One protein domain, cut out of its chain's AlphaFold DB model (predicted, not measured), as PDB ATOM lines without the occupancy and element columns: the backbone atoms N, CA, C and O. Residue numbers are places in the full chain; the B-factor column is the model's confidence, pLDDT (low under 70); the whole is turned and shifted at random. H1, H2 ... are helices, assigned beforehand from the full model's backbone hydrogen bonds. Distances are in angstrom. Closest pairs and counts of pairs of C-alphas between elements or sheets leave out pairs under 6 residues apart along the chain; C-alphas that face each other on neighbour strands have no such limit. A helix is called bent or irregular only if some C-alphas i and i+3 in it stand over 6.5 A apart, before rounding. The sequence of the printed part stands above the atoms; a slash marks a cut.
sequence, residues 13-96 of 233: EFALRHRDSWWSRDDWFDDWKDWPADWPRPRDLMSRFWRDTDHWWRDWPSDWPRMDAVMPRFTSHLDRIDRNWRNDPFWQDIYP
ATOM      1  N   GLU A  13      39.894  33.521 -18.628       69.56
ATOM      2  CA  GLU A  13      40.510  33.017 -17.397       69.56
ATOM      3  C   GLU A  13      39.845  33.552 -16.115       69.56
ATOM      4  O   GLU A  13      39.550  32.774 -15.203       69.56
ATOM      5  N   PHE A  14      39.563  34.858 -16.037       69.69
ATOM      6  CA  PHE A  14      38.869  35.445 -14.884       69.69
ATOM      7  C   PHE A  14      37.439  34.900 -14.792       69.69
ATOM      8  O   PHE A  14      36.988  34.496 -13.717       69.69
ATOM      9  N   ALA A  15      36.747  34.834 -15.937       66.06
ATOM     10  CA  ALA A  15      35.394  34.296 -16.046       66.06
ATOM     11  C   ALA A  15      35.311  32.882 -15.476       66.06
ATOM     12  O   ALA A  15      34.363  32.541 -14.776       66.06
ATOM     13  N   LEU A  16      36.307  32.053 -15.801       69.25
ATOM     14  CA  LEU A  16      36.388  30.673 -15.349       69.25
ATOM     15  C   LEU A  16      36.694  30.584 -13.855       69.25
ATOM     16  O   LEU A  16      36.063  29.783 -13.169       69.25
ATOM     17  N   ARG A  17      37.615  31.413 -13.347       76.88
ATOM     18  CA  ARG A  17      38.004  31.416 -11.929       76.88
ATOM     19  C   ARG A  17      36.850  31.812 -11.009       76.88
ATOM     20  O   ARG A  17      36.723  31.255  -9.924       76.88
ATOM     21  N   HIS A  18      35.999  32.730 -11.463       78.44
ATOM     22  CA  HIS A  18      34.949  33.335 -10.639       78.44
ATOM     23  C   HIS A  18      33.524  33.016 -11.102       78.44
ATOM     24  O   HIS A  18      32.573  33.611 -10.601       78.44
ATOM     25  N   ARG A  19      33.350  32.049 -12.015       68.56
ATOM     26  CA  ARG A  19      32.054  31.657 -12.607       68.56
ATOM     27  C   ARG A  19      30.957  31.371 -11.579       68.56
ATOM     28  O   ARG A  19      29.776  31.587 -11.849       68.56
ATOM     29  N   ASP A  20      31.358  30.829 -10.435       72.75
ATOM     30  CA  ASP A  20      30.447  30.409  -9.376       72.75
ATOM     31  C   ASP A  20      30.248  31.486  -8.299       72.75
ATOM     32  O   ASP A  20      29.351  31.343  -7.463       72.75
ATOM     33  N   SER A  21      31.019  32.583  -8.334       79.00
ATOM     34  CA  SER A  21      30.824  33.711  -7.419       79.00
ATOM     35  C   SER A  21      29.451  34.333  -7.657       79.00
ATOM     36  O   SER A  21      29.037  34.551  -8.798       79.00
ATOM     37  N   TRP A  22      28.733  34.641  -6.579       80.75
ATOM     38  CA  TRP A  22      27.449  35.336  -6.666       80.75
ATOM     39  C   TRP A  22      27.612  36.707  -7.343       80.75
ATOM     40  O   TRP A  22      26.788  37.080  -8.172       80.75
ATOM     41  N   TRP A  23      28.742  37.377  -7.109       79.12
ATOM     42  CA  TRP A  23      29.083  38.676  -7.692       79.12
ATOM     43  C   TRP A  23      29.359  38.650  -9.202       79.12
ATOM     44  O   TRP A  23      29.356  39.698  -9.846       79.12
ATOM     45  N   SER A  24      29.554  37.460  -9.783       74.81
ATOM     46  CA  SER A  24      29.683  37.275 -11.237       74.81
ATOM     47  C   SER A  24      28.341  37.351 -11.976       74.81
ATOM     48  O   SER A  24      28.302  37.369 -13.208       74.81
ATOM     49  N   ARG A  25      27.226  37.354 -11.235       72.94
ATOM     50  CA  ARG A  25      25.872  37.418 -11.782       72.94
ATOM     51  C   ARG A  25      25.493  38.886 -11.900       72.94
ATOM     52  O   ARG A  25      25.424  39.593 -10.913       72.94
ATOM     53  N   ASP A  26      25.285  39.360 -13.119       65.50
ATOM     54  CA  ASP A  26      25.060  40.776 -13.442       65.50
ATOM     55  C   ASP A  26      23.755  41.405 -12.872       65.50
ATOM     56  O   ASP A  26      23.296  42.435 -13.373       65.50
ATOM     57  N   ASP A  27      23.111  40.782 -11.887       74.12
ATOM     58  CA  ASP A  27      21.804  41.150 -11.332       74.12
ATOM     59  C   ASP A  27      21.898  41.896  -9.990       74.12
ATOM     60  O   ASP A  27      20.988  42.638  -9.622       74.12
ATOM     61  N   TRP A  28      23.017  41.794  -9.270       76.44
ATOM     62  CA  TRP A  28      23.180  42.472  -7.978       76.44
ATOM     63  C   TRP A  28      23.310  44.006  -8.084       76.44
ATOM     64  O   TRP A  28      23.222  44.706  -7.071       76.44
ATOM     65  N   PHE A  29      23.480  44.561  -9.292       72.62
ATOM     66  CA  PHE A  29      23.469  46.014  -9.521       72.62
ATOM     67  C   PHE A  29      22.069  46.613  -9.714       72.62
ATOM     68  O   PHE A  29      21.937  47.837  -9.771       72.62
ATOM     69  N   ASP A  30      21.029  45.784  -9.826       68.56
ATOM     70  CA  ASP A  30      19.704  46.258 -10.235       68.56
ATOM     71  C   ASP A  30      18.955  47.013  -9.116       68.56
ATOM     72  O   ASP A  30      18.007  47.743  -9.403       68.56
ATOM     73  N   ASP A  31      19.398  46.911  -7.854       65.25
ATOM     74  CA  ASP A  31      18.686  47.467  -6.686       65.25
ATOM     75  C   ASP A  31      19.392  48.657  -5.997       65.25
ATOM     76  O   ASP A  31      19.202  48.935  -4.811       65.25
ATOM     77  N   TRP A  32      20.185  49.424  -6.751       80.12
ATOM     78  CA  TRP A  32      20.926  50.600  -6.265       80.12
ATOM     79  C   TRP A  32      20.049  51.864  -6.173       80.12
ATOM     80  O   TRP A  32      20.395  52.926  -6.686       80.12
ATOM     81  N   LYS A  33      18.890  51.755  -5.515       73.44
ATOM     82  CA  LYS A  33      17.846  52.800  -5.460       73.44
ATOM     83  C   LYS A  33      18.304  54.139  -4.865       73.44
ATOM     84  O   LYS A  33      17.786  55.179  -5.257       73.44
ATOM     85  N   ASP A  34      19.279  54.109  -3.957       77.06
ATOM     86  CA  ASP A  34      19.838  55.303  -3.302       77.06
ATOM     87  C   ASP A  34      21.048  55.897  -4.050       77.06
ATOM     88  O   ASP A  34      21.680  56.843  -3.569       77.06
ATOM     89  N   TRP A  35      21.433  55.316  -5.190       83.94
ATOM     90  CA  TRP A  35      22.561  55.801  -5.977       83.94
ATOM     91  C   TRP A  35      22.157  57.037  -6.791       83.94
ATOM     92  O   TRP A  35      21.132  56.993  -7.478       83.94
ATOM     93  N   PRO A  36      22.925  58.142  -6.746       84.88
ATOM     94  CA  PRO A  36      22.557  59.346  -7.481       84.88
ATOM     95  C   PRO A  36      22.481  59.088  -8.992       84.88
ATOM     96  O   PRO A  36      23.347  58.434  -9.572       84.88
ATOM     97  N   ALA A  37      21.439  59.608  -9.641       83.81
ATOM     98  CA  ALA A  37      21.198  59.374 -11.067       83.81
ATOM     99  C   ALA A  37      22.216  60.080 -11.982       83.81
ATOM    100  O   ALA A  37      22.396  59.679 -13.130       83.81
ATOM    101  N   ASP A  38      22.855  61.132 -11.474       85.56
ATOM    102  CA  ASP A  38      23.913  61.918 -12.110       85.56
ATOM    103  C   ASP A  38      25.321  61.348 -11.859       85.56
ATOM    104  O   ASP A  38      26.304  61.874 -12.375       85.56
ATOM    105  N   TRP A  39      25.436  60.275 -11.073       88.94
ATOM    106  CA  TRP A  39      26.700  59.594 -10.799       88.94
ATOM    107  C   TRP A  39      26.922  58.429 -11.771       88.94
ATOM    108  O   TRP A  39      25.960  57.898 -12.335       88.94
ATOM    109  N   PRO A  40      28.179  57.976 -11.958       88.25
ATOM    110  CA  PRO A  40      28.464  56.775 -12.739       88.25
ATOM    111  C   PRO A  40      27.634  55.598 -12.269       88.25
ATOM    112  O   PRO A  40      27.594  55.331 -11.067       88.25
ATOM    113  N   ARG A  41      27.008  54.854 -13.187       86.69
ATOM    114  CA  ARG A  41      26.276  53.661 -12.765       86.69
ATOM    115  C   ARG A  41      27.269  52.657 -12.178       86.69
ATOM    116  O   ARG A  41      28.375  52.523 -12.703       86.69
ATOM    117  N   PRO A  42      26.875  51.888 -11.157       84.69
ATOM    118  CA  PRO A  42      27.725  50.853 -10.569       84.69
ATOM    119  C   PRO A  42      28.292  49.895 -11.617       84.69
ATOM    120  O   PRO A  42      29.463  49.539 -11.558       84.69
ATOM    121  N   ARG A  43      27.493  49.551 -12.635       80.69
ATOM    122  CA  ARG A  43      27.947  48.740 -13.768       80.69
ATOM    123  C   ARG A  43      29.066  49.417 -14.573       80.69
ATOM    124  O   ARG A  43      30.027  48.742 -14.918       80.69
ATOM    125  N   ASP A  44      28.976  50.721 -14.828       84.94
ATOM    126  CA  ASP A  44      30.004  51.469 -15.567       84.94
ATOM    127  C   ASP A  44      31.301  51.593 -14.753       84.94
ATOM    128  O   ASP A  44      32.400  51.507 -15.304       84.94
ATOM    129  N   LEU A  45      31.181  51.760 -13.432       84.94
ATOM    130  CA  LEU A  45      32.317  51.752 -12.511       84.94
ATOM    131  C   LEU A  45      32.992  50.376 -12.480       84.94
ATOM    132  O   LEU A  45      34.208  50.286 -12.641       84.94
ATOM    133  N   MET A  46      32.201  49.308 -12.367       81.19
ATOM    134  CA  MET A  46      32.695  47.938 -12.448       81.19
ATOM    135  C   MET A  46      33.439  47.714 -13.762       81.19
ATOM    136  O   MET A  46      34.589  47.291 -13.727       81.19
ATOM    137  N   SER A  47      32.853  48.069 -14.916       79.81
ATOM    138  CA  SER A  47      33.501  47.951 -16.237       79.81
ATOM    139  C   SER A  47      34.903  48.564 -16.290       79.81
ATOM    140  O   SER A  47      35.742  48.087 -17.050       79.81
ATOM    141  N   ARG A  48      35.181  49.587 -15.475       82.75
ATOM    142  CA  ARG A  48      36.524  50.158 -15.352       82.75
ATOM    143  C   ARG A  48      37.461  49.254 -14.565       82.75
ATOM    144  O   ARG A  48      38.525  48.960 -15.098       82.75
ATOM    145  N   PHE A  49      37.064  48.781 -13.380       78.50
ATOM    146  CA  PHE A  49      37.862  47.837 -12.577       78.50
ATOM    147  C   PHE A  49      38.278  46.616 -13.404       78.50
ATOM    148  O   PHE A  49      39.417  46.175 -13.331       78.50
ATOM    149  N   TRP A  50      37.361  46.129 -14.245       71.50
ATOM    150  CA  TRP A  50      37.570  44.983 -15.130       71.50
ATOM    151  C   TRP A  50      38.573  45.231 -16.251       71.50
ATOM    152  O   TRP A  50      39.356  44.347 -16.581       71.50
ATOM    153  N   ARG A  51      38.514  46.410 -16.881       73.44
ATOM    154  CA  ARG A  51      39.313  46.714 -18.075       73.44
ATOM    155  C   ARG A  51      40.798  46.837 -17.754       73.44
ATOM    156  O   ARG A  51      41.628  46.541 -18.606       73.44
ATOM    157  N   ASP A  52      41.107  47.348 -16.570       74.12
ATOM    158  CA  ASP A  52      42.474  47.581 -16.128       74.12
ATOM    159  C   ASP A  52      42.510  47.604 -14.600       74.12
ATOM    160  O   ASP A  52      42.372  48.660 -13.986       74.12
ATOM    161  N   THR A  53      42.663  46.443 -13.965       69.69
ATOM    162  CA  THR A  53      42.668  46.353 -12.497       69.69
ATOM    163  C   THR A  53      43.690  47.304 -11.877       69.69
ATOM    164  O   THR A  53      43.395  47.947 -10.870       69.69
ATOM    165  N   ASP A  54      44.849  47.470 -12.517       68.12
ATOM    166  CA  ASP A  54      45.970  48.257 -12.005       68.12
ATOM    167  C   ASP A  54      45.960  49.731 -12.410       68.12
ATOM    168  O   ASP A  54      46.720  50.502 -11.836       68.12
ATOM    169  N   HIS A  55      45.154  50.157 -13.383       73.75
ATOM    170  CA  HIS A  55      45.131  51.558 -13.814       73.75
ATOM    171  C   HIS A  55      43.751  52.087 -14.218       73.75
ATOM    172  O   HIS A  55      43.664  53.146 -14.848       73.75
ATOM    173  N   TRP A  56      42.656  51.430 -13.829       77.62
ATOM    174  CA  TRP A  56      41.283  51.827 -14.177       77.62
ATOM    175  C   TRP A  56      40.930  53.279 -13.818       77.62
ATOM    176  O   TRP A  56      40.036  53.874 -14.436       77.62
ATOM    177  N   TRP A  57      41.624  53.851 -12.829       77.19
ATOM    178  CA  TRP A  57      41.456  55.231 -12.371       77.19
ATOM    179  C   TRP A  57      42.187  56.269 -13.231       77.19
ATOM    180  O   TRP A  57      41.855  57.447 -13.146       77.19
ATOM    181  N   ARG A  58      43.179  55.884 -14.052       77.50
ATOM    182  CA  ARG A  58      43.989  56.854 -14.819       77.50
ATOM    183  C   ARG A  58      43.155  57.659 -15.811       77.50
ATOM    184  O   ARG A  58      43.368  58.858 -15.948       77.50
ATOM    185  N   ASP A  59      42.172  57.013 -16.431       82.38
ATOM    186  CA  ASP A  59      41.247  57.639 -17.379       82.38
ATOM    187  C   ASP A  59      39.901  57.970 -16.716       82.38
ATOM    188  O   ASP A  59      38.836  57.697 -17.292       82.38
ATOM    189  N   TRP A  60      39.921  58.451 -15.467       85.12
ATOM    190  CA  TRP A  60      38.700  58.840 -14.761       85.12
ATOM    191  C   TRP A  60      37.972  59.952 -15.534       85.12
ATOM    192  O   TRP A  60      38.600  60.969 -15.847       85.12
ATOM    193  N   PRO A  61      36.679  59.790 -15.874       87.19
ATOM    194  CA  PRO A  61      35.964  60.785 -16.661       87.19
ATOM    195  C   PRO A  61      35.882  62.114 -15.922       87.19
ATOM    196  O   PRO A  61      35.561  62.160 -14.735       87.19
ATOM    197  N   SER A  62      36.163  63.204 -16.630       86.38
ATOM    198  CA  SER A  62      36.111  64.551 -16.058       86.38
ATOM    199  C   SER A  62      34.685  65.022 -15.759       86.38
ATOM    200  O   SER A  62      34.508  65.951 -14.976       86.38
ATOM    201  N   ASP A  63      33.684  64.397 -16.377       88.94
ATOM    202  CA  ASP A  63      32.256  64.615 -16.150       88.94
ATOM    203  C   ASP A  63      31.701  63.794 -14.977       88.94
ATOM    204  O   ASP A  63      30.589  64.054 -14.522       88.94
ATOM    205  N   TRP A  64      32.462  62.826 -14.457       89.94
ATOM    206  CA  TRP A  64      32.072  62.085 -13.262       89.94
ATOM    207  C   TRP A  64      32.448  62.858 -11.995       89.94
ATOM    208  O   TRP A  64      33.452  63.580 -11.975       89.94
ATOM    209  N   PRO A  65      31.704  62.670 -10.889       89.31
ATOM    210  CA  PRO A  65      32.163  63.108  -9.582       89.31
ATOM    211  C   PRO A  65      33.559  62.561  -9.300       89.31
ATOM    212  O   PRO A  65      33.952  61.508  -9.811       89.31
ATOM    213  N   ARG A  66      34.313  63.270  -8.461       84.38
ATOM    214  CA  ARG A  66      35.643  62.814  -8.072       84.38
ATOM    215  C   ARG A  66      35.564  61.421  -7.455       84.38
ATOM    216  O   ARG A  66      34.616  61.066  -6.751       84.38
ATOM    217  N   MET A  67      36.591  60.635  -7.732       82.81
ATOM    218  CA  MET A  67      36.699  59.255  -7.288       82.81
ATOM    219  C   MET A  67      36.584  59.116  -5.757       82.81
ATOM    220  O   MET A  67      35.959  58.179  -5.267       82.81
ATOM    221  N   ASP A  68      37.092  60.096  -5.007       72.75
ATOM    222  CA  ASP A  68      36.965  60.198  -3.548       72.75
ATOM    223  C   ASP A  68      35.524  60.372  -3.041       72.75
ATOM    224  O   ASP A  68      35.244  60.032  -1.897       72.75
ATOM    225  N   ALA A  69      34.597  60.834  -3.878       81.69
ATOM    226  CA  ALA A  69      33.174  60.880  -3.573       81.69
ATOM    227  C   ALA A  69      32.474  59.570  -3.979       81.69
ATOM    228  O   ALA A  69      31.620  59.067  -3.242       81.69
ATOM    229  N   VAL A  70      32.852  59.002  -5.131       86.75
ATOM    230  CA  VAL A  70      32.234  57.792  -5.706       86.75
ATOM    231  C   VAL A  70      32.554  56.537  -4.901       86.75
ATOM    232  O   VAL A  70      31.642  55.805  -4.502       86.75
ATOM    233  N   MET A  71      33.835  56.289  -4.631       84.62
ATOM    234  CA  MET A  71      34.288  55.019  -4.060       84.62
ATOM    235  C   MET A  71      33.750  54.759  -2.646       84.62
ATOM    236  O   MET A  71      33.272  53.650  -2.410       84.62
ATOM    237  N   PRO A  72      33.700  55.729  -1.710       80.38
ATOM    238  CA  PRO A  72      33.124  55.482  -0.385       80.38
ATOM    239  C   PRO A  72      31.644  55.096  -0.429       80.38
ATOM    240  O   PRO A  72      31.209  54.214   0.317       80.38
ATOM    241  N   ARG A  73      30.859  55.701  -1.335       84.19
ATOM    242  CA  ARG A  73      29.453  55.316  -1.525       84.19
ATOM    243  C   ARG A  73      29.336  53.916  -2.106       84.19
ATOM    244  O   ARG A  73      28.518  53.139  -1.620       84.19
ATOM    245  N   PHE A  74      30.157  53.598  -3.108       86.88
ATOM    246  CA  PHE A  74      30.189  52.274  -3.728       86.88
ATOM    247  C   PHE A  74      30.498  51.193  -2.680       86.88
ATOM    248  O   PHE A  74      29.735  50.246  -2.510       86.88
ATOM    249  N   THR A  75      31.537  51.420  -1.878       84.56
ATOM    250  CA  THR A  75      31.958  50.575  -0.744       84.56
ATOM    251  C   THR A  75      30.847  50.376   0.278       84.56
ATOM    252  O   THR A  75      30.547  49.252   0.668       84.56
ATOM    253  N   SER A  76      30.197  51.471   0.684       82.38
ATOM    254  CA  SER A  76      29.099  51.432   1.655       82.38
ATOM    255  C   SER A  76      27.911  50.624   1.140       82.38
ATOM    256  O   SER A  76      27.166  50.048   1.930       82.38
ATOM    257  N   HIS A  77      27.701  50.598  -0.177       85.31
ATOM    258  CA  HIS A  77      26.652  49.795  -0.784       85.31
ATOM    259  C   HIS A  77      27.024  48.307  -0.786       85.31
ATOM    260  O   HIS A  77      26.208  47.487  -0.368       85.31
ATOM    261  N   LEU A  78      28.271  47.961  -1.133       86.69
ATOM    262  CA  LEU A  78      28.780  46.590  -1.000       86.69
ATOM    263  C   LEU A  78      28.649  46.070   0.442       86.69
ATOM    264  O   LEU A  78      28.185  44.951   0.651       86.69
ATOM    265  N   ASP A  79      28.936  46.913   1.440       84.06
ATOM    266  CA  ASP A  79      28.783  46.585   2.868       84.06
ATOM    267  C   ASP A  79      27.345  46.253   3.280       84.06
ATOM    268  O   ASP A  79      27.128  45.481   4.220       84.06
ATOM    269  N   ARG A  80      26.353  46.840   2.602       84.25
ATOM    270  CA  ARG A  80      24.932  46.549   2.839       84.25
ATOM    271  C   ARG A  80      24.502  45.246   2.185       84.25
ATOM    272  O   ARG A  80      23.651  44.566   2.748       84.25
ATOM    273  N   ILE A  81      25.066  44.934   1.019       85.62
ATOM    274  CA  ILE A  81      24.755  43.713   0.277       85.62
ATOM    275  C   ILE A  81      25.325  42.497   1.014       85.62
ATOM    276  O   ILE A  81      24.585  41.568   1.325       85.62
ATOM    277  N   ASP A  82      26.615  42.518   1.343       84.81
ATOM    278  CA  ASP A  82      27.263  41.451   2.105       84.81
ATOM    279  C   ASP A  82      28.476  42.001   2.845       84.81
ATOM    280  O   ASP A  82      29.486  42.322   2.242       84.81
ATOM    281  N   ARG A  83      28.439  42.023   4.177       83.50
ATOM    282  CA  ARG A  83      29.545  42.533   5.006       83.50
ATOM    283  C   ARG A  83      30.874  41.800   4.796       83.50
ATOM    284  O   ARG A  83      31.919  42.344   5.153       83.50
ATOM    285  N   ASN A  84      30.844  40.581   4.265       84.62
ATOM    286  CA  ASN A  84      32.019  39.756   4.028       84.62
ATOM    287  C   ASN A  84      32.560  39.860   2.594       84.62
ATOM    288  O   ASN A  84      33.522  39.163   2.271       84.62
ATOM    289  N   TRP A  85      32.011  40.749   1.756       85.56
ATOM    290  CA  TRP A  85      32.414  40.909   0.354       85.56
ATOM    291  C   TRP A  85      33.930  41.114   0.181       85.56
ATOM    292  O   TRP A  85      34.509  40.622  -0.778       85.56
ATOM    293  N   ARG A  86      34.606  41.751   1.148       83.12
ATOM    294  CA  ARG A  86      36.071  41.968   1.142       83.12
ATOM    295  C   ARG A  86      36.900  40.681   1.191       83.12
ATOM    296  O   ARG A  86      38.056  40.671   0.780       83.12
ATOM    297  N   ASN A  87      36.329  39.605   1.721       82.50
ATOM    298  CA  ASN A  87      36.972  38.296   1.772       82.50
ATOM    299  C   ASN A  87      36.583  37.411   0.581       82.50
ATOM    300  O   ASN A  87      37.072  36.288   0.482       82.50
ATOM    301  N   ASP A  88      35.706  37.889  -0.306       86.19
ATOM    302  CA  ASP A  88      35.341  37.163  -1.514       86.19
ATOM    303  C   ASP A  88      36.506  37.217  -2.519       86.19
ATOM    304  O   ASP A  88      36.980  38.316  -2.837       86.19
ATOM    305  N   PRO A  89      36.973  36.071  -3.048       84.00
ATOM    306  CA  PRO A  89      38.038  36.033  -4.049       84.00
ATOM    307  C   PRO A  89      37.779  36.932  -5.261       84.00
ATOM    308  O   PRO A  89      38.719  37.490  -5.819       84.00
ATOM    309  N   PHE A  90      36.512  37.104  -5.652       84.50
ATOM    310  CA  PHE A  90      36.122  37.997  -6.739       84.50
ATOM    311  C   PHE A  90      36.559  39.437  -6.461       84.50
ATOM    312  O   PHE A  90      37.160  40.083  -7.316       84.50
ATOM    313  N   TRP A  91      36.286  39.930  -5.252       84.38
ATOM    314  CA  TRP A  91      36.601  41.298  -4.858       84.38
ATOM    315  C   TRP A  91      38.067  41.484  -4.489       84.38
ATOM    316  O   TRP A  91      38.605  42.557  -4.732       84.38
ATOM    317  N   GLN A  92      38.740  40.453  -3.979       81.62
ATOM    318  CA  GLN A  92      40.185  40.511  -3.736       81.62
ATOM    319  C   GLN A  92      41.002  40.713  -5.019       81.62
ATOM    320  O   GLN A  92      42.073  41.319  -4.967       81.62
ATOM    321  N   ASP A  93      40.500  40.225  -6.155       78.31
ATOM    322  CA  ASP A  93      41.178  40.352  -7.447       78.31
ATOM    323  C   ASP A  93      40.935  41.716  -8.124       78.31
ATOM    324  O   ASP A  93      41.782  42.161  -8.897       78.31
ATOM    325  N   ILE A  94      39.804  42.384  -7.856       79.38
ATOM    326  CA  ILE A  94      39.379  43.576  -8.622       79.38
ATOM    327  C   ILE A  94      39.224  44.846  -7.787       79.38
ATOM    328  O   ILE A  94      39.261  45.947  -8.338       79.38
ATOM    329  N   TYR A  95      38.983  44.720  -6.481       81.81
ATOM    330  CA  TYR A  95      38.680  45.873  -5.654       81.81
ATOM    331  C   TYR A  95      39.975  46.613  -5.288       81.81
ATOM    332  O   TYR A  95      40.909  46.014  -4.749       81.81
ATOM    333  N   PRO A  96      40.052  47.924  -5.549       75.38
ATOM    334  CA  PRO A  96      41.232  48.721  -5.247       75.38
ATOM    335  C   PRO A  96      41.441  48.813  -3.734       75.38
ATOM    336  O   PRO A  96      40.629  49.401  -3.020       75.38
TER     337      PRO A  96
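What this domain is: This is residues 13 to 96 of the 233 residues of the protein "SHSP domain-containing protein" of Haemonchus placei (UniProt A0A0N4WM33). Four separate helices, none touching another, are joined mostly by long loops: H1, residues 19 to 41 and H2 make one side of the body, and H3 and H4 make the opposite side. H2 faces H3 and H4 across the body at steep angles to both, with its first residue, Pro 42, near H3 and its later part, at Phe 49, near Ile 94 of H4, while H1 sits near the other end of H4, at Phe 90. The printed part has 84 residues with four named helices, in the order H1, H2, H3, H4, and no named strand. The class is all helix, though under half of the residues, 37 of 84, are in named elements. The whole is compact, with a radius of gyration of the C-alphas of 12.8 A, and spans 34 by 27 by 19 A.

Where its parts are: H3, the longest helix, holds residues 67 to 81 and is 21.0 A from first to last C-alpha, from (36.699, 59.255, -7.288) to (24.755, 43.713, 0.277). It is neither bent nor irregular, but only just: C-alphas 69 and 72 are 6.3 A apart. H2, residues 42 to 51, is 14.4 A long. H4, residues 89 to 94, is 8.9 A long and ends with C-alpha 94 at (39.379, 43.576, -8.622). H1, residues 13 to 18, is 8.8 A long and begins with C-alpha 13 at (40.510, 33.017, -17.397).

How they stand to each other: H3 and H2 are close but not clearly touching; their closest C-alphas, those of Phe 74 and Pro 42, are 7.4 A apart. Their lines are about perpendicular at 73 degrees, only just past a steep tilt. H2 and H4 are close but not clearly touching, with the closest C-alphas, those of Phe 49 and Ile 94, 6.0 A apart. Their lines are about perpendicular at 80 degrees. H4 and H1 are also close but not clearly touching; their closest C-alphas, those of Phe 90 and His 18, are 6.2 A apart. They run opposite ways at a steep tilt of 46 degrees. H1 and H3, H1 and H2, and H3 and H4 are apart. In H1 and H2 every O i to N i+4 pair is within hydrogen-bond range; in H3 it is 9 of 11 and in H4 1 of 2.

The domain as a whole: The two C-alphas farthest apart, those of Asp 20 and Ser 62, are 35.2 A apart. The printed part has no cut. The links H1 to H2, residues 19 to 41, and H2 to H3, residues 52 to 66, are long, and H3 to H4 is short. The mean pLDDT of the printed part is 80.0; residues 13 to 16, 19, 26, 30 to 31 and 53 to 54 are under 70.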